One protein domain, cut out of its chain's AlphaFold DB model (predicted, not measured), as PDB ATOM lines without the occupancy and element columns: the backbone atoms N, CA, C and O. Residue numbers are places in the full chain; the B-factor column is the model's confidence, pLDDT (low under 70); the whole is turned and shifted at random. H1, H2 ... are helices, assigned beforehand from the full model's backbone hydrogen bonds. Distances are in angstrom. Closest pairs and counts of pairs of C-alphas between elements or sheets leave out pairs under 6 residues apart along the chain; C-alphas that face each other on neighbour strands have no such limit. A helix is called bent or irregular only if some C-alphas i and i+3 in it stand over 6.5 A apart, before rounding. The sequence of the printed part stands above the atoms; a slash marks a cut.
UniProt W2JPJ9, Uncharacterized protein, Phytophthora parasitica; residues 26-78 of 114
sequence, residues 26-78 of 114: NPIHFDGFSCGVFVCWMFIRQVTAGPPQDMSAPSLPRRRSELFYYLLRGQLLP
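Overview. This is residues 26 to 78 of the 114 residues of an uncharacterized protein of Phytophthora parasitica (UniProt W2JPJ9). Two helices, H3 and H2, make a rough V, touching in their earlier parts and spreading toward their last residues, with the single-turn H1 near their first residues. Residues 48 to 56 fold back from H2 to H3. The 53 printed residues hold H1, H2 and H3 in that order, all helix, with no named strand; the whole is compact, radius of gyration of the C-alphas 10.7 A, spanning 28 by 21 by 16 A.

Along the chain. H3, residues 57 to 73, is 25.0 A long, from C-alpha 57 at (13.489, 22.897, 0.428) to C-alpha 73 at (18.889, 2.752, 14.132); it is irregular, C-alphas 58 and 61 being 7.1 A apart. H2, residues 35 to 47, is 19.3 A long. H1, residues 27 to 30, is 6.4 A long, neither bent nor irregular, but only just.

Arrangement. H3, with residues 60 to 67 alone, touches residues 37 to 41 of H2; the closest C-alphas, of Arg 64 and Val 37, are 6.3 A apart. They run the same way at a steep tilt of 68 degrees, only just short of about perpendicular. H1 and H2 only just touch, only at the corner, with 3 pairs of C-alphas within 8 A, the closest His 29 and Cys 35 at 5.9 A. H1 is close to but not clearly touching H3. O i to N i+4 pairs are within hydrogen-bond range in 8 of 9 in H2 and 11 of 13 in H3; H1 is too short for one.

Size, cuts and confidence. The C-alphas farthest apart, of Gly 32 and Ala 49, are 29.6 A apart. The printed part has no cut; the link H1 to H2 is tight, H2 to H3 short. Residues 26 to 30 have pLDDT under 70.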
ATOM      1  N   ASN A  26      10.254  17.248  -9.594       63.59
ATOM      2  CA  ASN A  26      10.401  17.758  -8.238       63.59
ATOM      3  C   ASN A  26      11.727  18.524  -8.067       63.59
ATOM      4  O   ASN A  26      12.784  17.903  -8.006       63.59
ATOM      5  N   PRO A  27      11.703  19.863  -7.984       55.47
ATOM      6  CA  PRO A  27      12.884  20.720  -8.129       55.47
ATOM      7  C   PRO A  27      13.888  20.718  -6.959       55.47
ATOM      8  O   PRO A  27      14.785  21.546  -6.919       55.47
ATOM      9  N   ILE A  28      13.802  19.820  -5.984       58.50
ATOM     10  CA  ILE A  28      14.514  19.973  -4.695       58.50
ATOM     11  C   ILE A  28      16.042  19.790  -4.800       58.50
ATOM     12  O   ILE A  28      16.783  20.082  -3.868       58.50
ATOM     13  N   HIS A  29      16.542  19.399  -5.969       55.44
ATOM     14  CA  HIS A  29      17.965  19.348  -6.309       55.44
ATOM     15  C   HIS A  29      18.645  20.735  -6.394       55.44
ATOM     16  O   HIS A  29      19.772  20.818  -6.870       55.44
ATOM     17  N   PHE A  30      17.968  21.826  -6.013       58.59
ATOM     18  CA  PHE A  30      18.470  23.192  -6.191       58.59
ATOM     19  C   PHE A  30      19.679  23.554  -5.318       58.59
ATOM     20  O   PHE A  30      20.346  24.540  -5.628       58.59
ATOM     21  N   ASP A  31      19.999  22.779  -4.275       71.44
ATOM     22  CA  ASP A  31      21.264  22.943  -3.558       71.44
ATOM     23  C   ASP A  31      22.305  21.899  -4.021       71.44
ATOM     24  O   ASP A  31      21.994  20.754  -4.354       71.44
ATOM     25  N   GLY A  32      23.575  22.303  -4.099       78.81
ATOM     26  CA  GLY A  32      24.657  21.463  -4.627       78.81
ATOM     27  C   GLY A  32      25.053  20.278  -3.734       78.81
ATOM     28  O   GLY A  32      26.081  19.658  -3.995       78.81
ATOM     29  N   PHE A  33      24.296  19.979  -2.671       83.69
ATOM     30  CA  PHE A  33      24.690  19.028  -1.624       83.69
ATOM     31  C   PHE A  33      23.567  18.094  -1.132       83.69
ATOM     32  O   PHE A  33      23.850  17.122  -0.432       83.69
ATOM     33  N   SER A  34      22.303  18.304  -1.511       84.38
ATOM     34  CA  SER A  34      21.162  17.476  -1.066       84.38
ATOM     35  C   SER A  34      20.797  16.341  -2.002       84.38
ATOM     36  O   SER A  34      19.814  15.643  -1.751       84.38
ATOM     37  N   CYS A  35      21.571  16.110  -3.061       84.81
ATOM     38  CA  CYS A  35      21.295  15.043  -4.019       84.81
ATOM     39  C   CYS A  35      21.154  13.671  -3.334       84.81
ATOM     40  O   CYS A  35      20.205  12.944  -3.621       84.81
ATOM     41  N   GLY A  36      22.022  13.353  -2.367       87.56
ATOM     42  CA  GLY A  36      21.945  12.106  -1.600       87.56
ATOM     43  C   GLY A  36      20.676  12.008  -0.753       87.56
ATOM     44  O   GLY A  36      20.001  10.984  -0.765       87.56
ATOM     45  N   VAL A  37      20.296  13.099  -0.080       89.00
ATOM     46  CA  VAL A  37      19.063  13.176   0.723       89.00
ATOM     47  C   VAL A  37      17.848  12.922  -0.159       89.00
ATOM     48  O   VAL A  37      17.004  12.092   0.172       89.00
ATOM     49  N   PHE A  38      17.784  13.598  -1.307       86.00
ATOM     50  CA  PHE A  38      16.695  13.449  -2.261       86.00
ATOM     51  C   PHE A  38      16.581  12.012  -2.778       86.00
ATOM     52  O   PHE A  38      15.498  11.429  -2.720       86.00
ATOM     53  N   VAL A  39      17.689  11.421  -3.241       85.50
ATOM     54  CA  VAL A  39      17.700  10.055  -3.787       85.50
ATOM     55  C   VAL A  39      17.292   9.037  -2.722       85.50
ATOM     56  O   VAL A  39      16.424   8.207  -2.991       85.50
ATOM     57  N   CYS A  40      17.837   9.121  -1.506       90.06
ATOM     58  CA  CYS A  40      17.472   8.211  -0.417       90.06
ATOM     59  C   CYS A  40      15.973   8.276  -0.104       90.06
ATOM     60  O   CYS A  40      15.298   7.247  -0.066       90.06
ATOM     61  N   TRP A  41      15.426   9.482   0.064       88.56
ATOM     62  CA  TRP A  41      14.001   9.648   0.350       88.56
ATOM     63  C   TRP A  41      13.095   9.236  -0.809       88.56
ATOM     64  O   TRP A  41      11.992   8.753  -0.559       88.56
ATOM     65  N   MET A  42      13.545   9.377  -2.060       85.69
ATOM     66  CA  MET A  42      12.801   8.904  -3.229       85.69
ATOM     67  C   MET A  42      12.548   7.393  -3.157       85.69
ATOM     68  O   MET A  42      11.430   6.961  -3.426       85.69
ATOM     69  N   PHE A  43      13.547   6.602  -2.750       86.06
ATOM     70  CA  PHE A  43      13.401   5.151  -2.593       86.06
ATOM     71  C   PHE A  43      12.653   4.765  -1.320       86.06
ATOM     72  O   PHE A  43      11.763   3.920  -1.377       86.06
ATOM     73  N   ILE A  44      12.956   5.407  -0.186       87.81
ATOM     74  CA  ILE A  44      12.264   5.142   1.086       87.81
ATOM     75  C   ILE A  44      10.750   5.301   0.902       87.81
ATOM     76  O   ILE A  44       9.994   4.399   1.248       87.81
ATOM     77  N   ARG A  45      10.309   6.376   0.237       85.44
ATOM     78  CA  ARG A  45       8.889   6.634  -0.053       85.44
ATOM     79  C   ARG A  45       8.193   5.551  -0.878       85.44
ATOM     80  O   ARG A  45       6.975   5.447  -0.794       85.44
ATOM     81  N   GLN A  46       8.924   4.787  -1.689       82.94
ATOM     82  CA  GLN A  46       8.344   3.702  -2.489       82.94
ATOM     83  C   GLN A  46       8.089   2.443  -1.659       82.94
ATOM     84  O   GLN A  46       7.202   1.665  -1.997       82.94
ATOM     85  N   VAL A  47       8.864   2.233  -0.592       83.31
ATOM     86  CA  VAL A  47       8.821   1.000   0.211       83.31
ATOM     87  C   VAL A  47       8.153   1.189   1.571       83.31
ATOM     88  O   VAL A  47       7.780   0.211   2.215       83.31
ATOM     89  N   THR A  48       7.984   2.431   2.029       81.75
ATOM     90  CA  THR A  48       7.316   2.733   3.297       81.75
ATOM     91  C   THR A  48       5.819   2.912   3.112       81.75
ATOM     92  O   THR A  48       5.387   3.742   2.314       81.75
ATOM     93  N   ALA A  49       5.028   2.216   3.926       78.69
ATOM     94  CA  ALA A  49       3.611   2.511   4.067       78.69
ATOM     95  C   ALA A  49       3.421   3.813   4.862       78.69
ATOM     96  O   ALA A  49       3.991   3.975   5.941       78.69
ATOM     97  N   GLY A  50       2.612   4.736   4.342       78.75
ATOM     98  CA  GLY A  50       2.236   5.956   5.050       78.75
ATOM     99  C   GLY A  50       2.097   7.181   4.147       78.75
ATOM    100  O   GLY A  50       2.314   7.095   2.935       78.75
ATOM    101  N   PRO A  51       1.721   8.332   4.731       79.00
ATOM    102  CA  PRO A  51       1.646   9.591   4.009       79.00
ATOM    103  C   PRO A  51       3.006   9.973   3.407       79.00
ATOM    104  O   PRO A  51       4.034   9.816   4.073       79.00
ATOM    105  N   PRO A  52       3.035  10.521   2.180       78.19
ATOM    106  CA  PRO A  52       4.269  10.997   1.584       78.19
ATOM    107  C   PRO A  52       4.948  12.056   2.454       78.19
ATOM    108  O   PRO A  52       4.337  13.047   2.852       78.19
ATOM    109  N   GLN A  53       6.240  11.873   2.704       82.81
ATOM    110  CA  GLN A  53       7.065  12.861   3.378       82.81
ATOM    111  C   GLN A  53       7.170  14.146   2.544       82.81
ATOM    112  O   GLN A  53       7.509  14.091   1.358       82.81
ATOM    113  N   ASP A  54       6.932  15.303   3.174       85.25
ATOM    114  CA  ASP A  54       7.249  16.605   2.582       85.25
ATOM    115  C   ASP A  54       8.741  16.675   2.253       85.25
ATOM    116  O   ASP A  54       9.578  16.520   3.144       85.25
ATOM    117  N   MET A  55       9.056  16.932   0.991       83.38
ATOM    118  CA  MET A  55      10.418  17.047   0.486       83.38
ATOM    119  C   MET A  55      10.768  18.485   0.077       83.38
ATOM    120  O   MET A  55      11.798  18.684  -0.546       83.38
ATOM    121  N   SER A  56       9.940  19.484   0.390       84.38
ATOM    122  CA  SER A  56      10.218  20.893   0.095       84.38
ATOM    123  C   SER A  56      11.596  21.352   0.609       84.38
ATOM    124  O   SER A  56      12.143  20.804   1.564       84.38
ATOM    125  N   ALA A  57      12.186  22.382  -0.009       81.88
ATOM    126  CA  ALA A  57      13.489  22.897   0.428       81.88
ATOM    127  C   ALA A  57      13.551  23.233   1.942       81.88
ATOM    128  O   ALA A  57      14.540  22.862   2.579       81.88
ATOM    129  N   PRO A  58      12.507  23.830   2.562       86.81
ATOM    130  CA  PRO A  58      12.467  24.047   4.011       86.81
ATOM    131  C   PRO A  58      12.500  22.767   4.857       86.81
ATOM    132  O   PRO A  58      12.974  22.800   5.992       86.81
ATOM    133  N   SER A  59      12.020  21.632   4.338       86.81
ATOM    134  CA  SER A  59      11.998  20.368   5.081       86.81
ATOM    135  C   SER A  59      13.317  19.593   4.995       86.81
ATOM    136  O   SER A  59      13.552  18.693   5.806       86.81
ATOM    137  N   LEU A  60      14.218  19.948   4.068       86.88
ATOM    138  CA  LEU A  60      15.477  19.230   3.843       86.88
ATOM    139  C   LEU A  60      16.364  19.072   5.091       86.88
ATOM    140  O   LEU A  60      16.887  17.971   5.286       86.88
ATOM    141  N   PRO A  61      16.543  20.081   5.970       89.38
ATOM    142  CA  PRO A  61      17.288  19.892   7.215       89.38
ATOM    143  C   PRO A  61      16.706  18.782   8.101       89.38
ATOM    144  O   PRO A  61      17.453  17.939   8.596       89.38
ATOM    145  N   ARG A  62      15.374  18.715   8.229       91.56
ATOM    146  CA  ARG A  62      14.682  17.641   8.958       91.56
ATOM    147  C   ARG A  62      14.855  16.289   8.263       91.56
ATOM    148  O   ARG A  62      15.118  15.283   8.911       91.56
ATOM    149  N   ARG A  63      14.773  16.254   6.934       90.88
ATOM    150  CA  ARG A  63      14.993  15.031   6.146       90.88
ATOM    151  C   ARG A  63      16.412  14.486   6.277       90.88
ATOM    152  O   ARG A  63      16.594  13.270   6.235       90.88
ATOM    153  N   ARG A  64      17.412  15.353   6.468       91.56
ATOM    154  CA  ARG A  64      18.795  14.950   6.775       91.56
ATOM    155  C   ARG A  64      18.902  14.290   8.146       91.56
ATOM    156  O   ARG A  64      19.496  13.219   8.241       91.56
ATOM    157  N   SER A  65      18.324  14.891   9.187       91.81
ATOM    158  CA  SER A  65      18.393  14.324  10.540       91.81
ATOM    159  C   SER A  65      17.628  13.005  10.656       91.81
ATOM    160  O   SER A  65      18.128  12.057  11.256       91.81
ATOM    161  N   GLU A  66      16.466  12.900  10.013       92.38
ATOM    162  CA  GLU A  66      15.696  11.656   9.936       92.38
ATOM    163  C   GLU A  66      16.461  10.538   9.203       92.38
ATOM    164  O   GLU A  66      16.472   9.405   9.679       92.38
ATOM    165  N   LEU A  67      17.155  10.843   8.093       92.12
ATOM    166  CA  LEU A  67      18.033   9.869   7.427       92.12
ATOM    167  C   LEU A  67      19.188   9.441   8.321       92.12
ATOM    168  O   LEU A  67      19.504   8.258   8.379       92.12
ATOM    169  N   PHE A  68      19.816  10.384   9.020       92.50
ATOM    170  CA  PHE A  68      20.906  10.071   9.935       92.50
ATOM    171  C   PHE A  68      20.436   9.137  11.058       92.50
ATOM    172  O   PHE A  68      21.079   8.128  11.337       92.50
ATOM    173  N   TYR A  69      19.262   9.408  11.635       92.50
ATOM    174  CA  TYR A  69      18.640   8.523  12.616       92.50
ATOM    175  C   TYR A  69      18.344   7.137  12.029       92.50
ATOM    176  O   TYR A  69      18.676   6.124  12.647       92.50
ATOM    177  N   TYR A  70      17.773   7.084  10.823       91.12
ATOM    178  CA  TYR A  70      17.492   5.829  10.130       91.12
ATOM    179  C   TYR A  70      18.764   5.006   9.894       91.12
ATOM    180  O   TYR A  70      18.769   3.813  10.180       91.12
ATOM    181  N   LEU A  71      19.856   5.631   9.450       89.62
ATOM    182  CA  LEU A  71      21.141   4.956   9.244       89.62
ATOM    183  C   LEU A  71      21.716   4.385  10.547       89.62
ATOM    184  O   LEU A  71      22.289   3.299  10.535       89.62
ATOM    185  N   LEU A  72      21.543   5.088  11.667       92.94
ATOM    186  CA  LEU A  72      22.037   4.635  12.969       92.94
ATOM    187  C   LEU A  72      21.173   3.540  13.603       92.94
ATOM    188  O   LEU A  72      21.684   2.717  14.360       92.94
ATOM    189  N   ARG A  73      19.858   3.559  13.368       90.44
ATOM    190  CA  ARG A  73      18.889   2.752  14.132       90.44
ATOM    191  C   ARG A  73      18.151   1.712  13.299       90.44
ATOM    192  O   ARG A  73      17.465   0.873  13.870       90.44
ATOM    193  N   GLY A  74      18.243   1.788  11.974       87.62
ATOM    194  CA  GLY A  74      17.457   0.977  11.043       87.62
ATOM    195  C   GLY A  74      15.952   1.261  11.095       87.62
ATOM    196  O   GLY A  74      15.160   0.454  10.615       87.62
ATOM    197  N   GLN A  75      15.533   2.373  11.710       85.38
ATOM    198  CA  GLN A  75      14.130   2.680  11.997       85.38
ATOM    199  C   GLN A  75      13.780   4.097  11.558       85.38
ATOM    200  O   GLN A  75      14.513   5.044  11.842       85.38
ATOM    201  N   LEU A  76      12.652   4.245  10.863       82.81
ATOM    202  CA  LEU A  76      12.114   5.555  10.509       82.81
ATOM    203  C   LEU A  76      11.385   6.155  11.705       82.81
ATOM    204  O   LEU A  76      10.694   5.450  12.442       82.81
ATOM    205  N   LEU A  77      11.533   7.466  11.883       81.88
ATOM    206  CA  LEU A  77      10.791   8.179  12.911       81.88
ATOM    207  C   LEU A  77       9.291   8.185  12.566       81.88
ATOM    208  O   LEU A  77       8.940   8.345  11.392       81.88
ATOM    209  N   PRO A  78       8.401   8.027  13.563       74.50
ATOM    210  CA  PRO A  78       6.965   8.118  13.344       74.50
ATOM    211  C   PRO A  78       6.592   9.467  12.727       74.50
ATOM    212  O   PRO A  78       7.129  10.511  13.109       74.50
TER     213      PRO A  78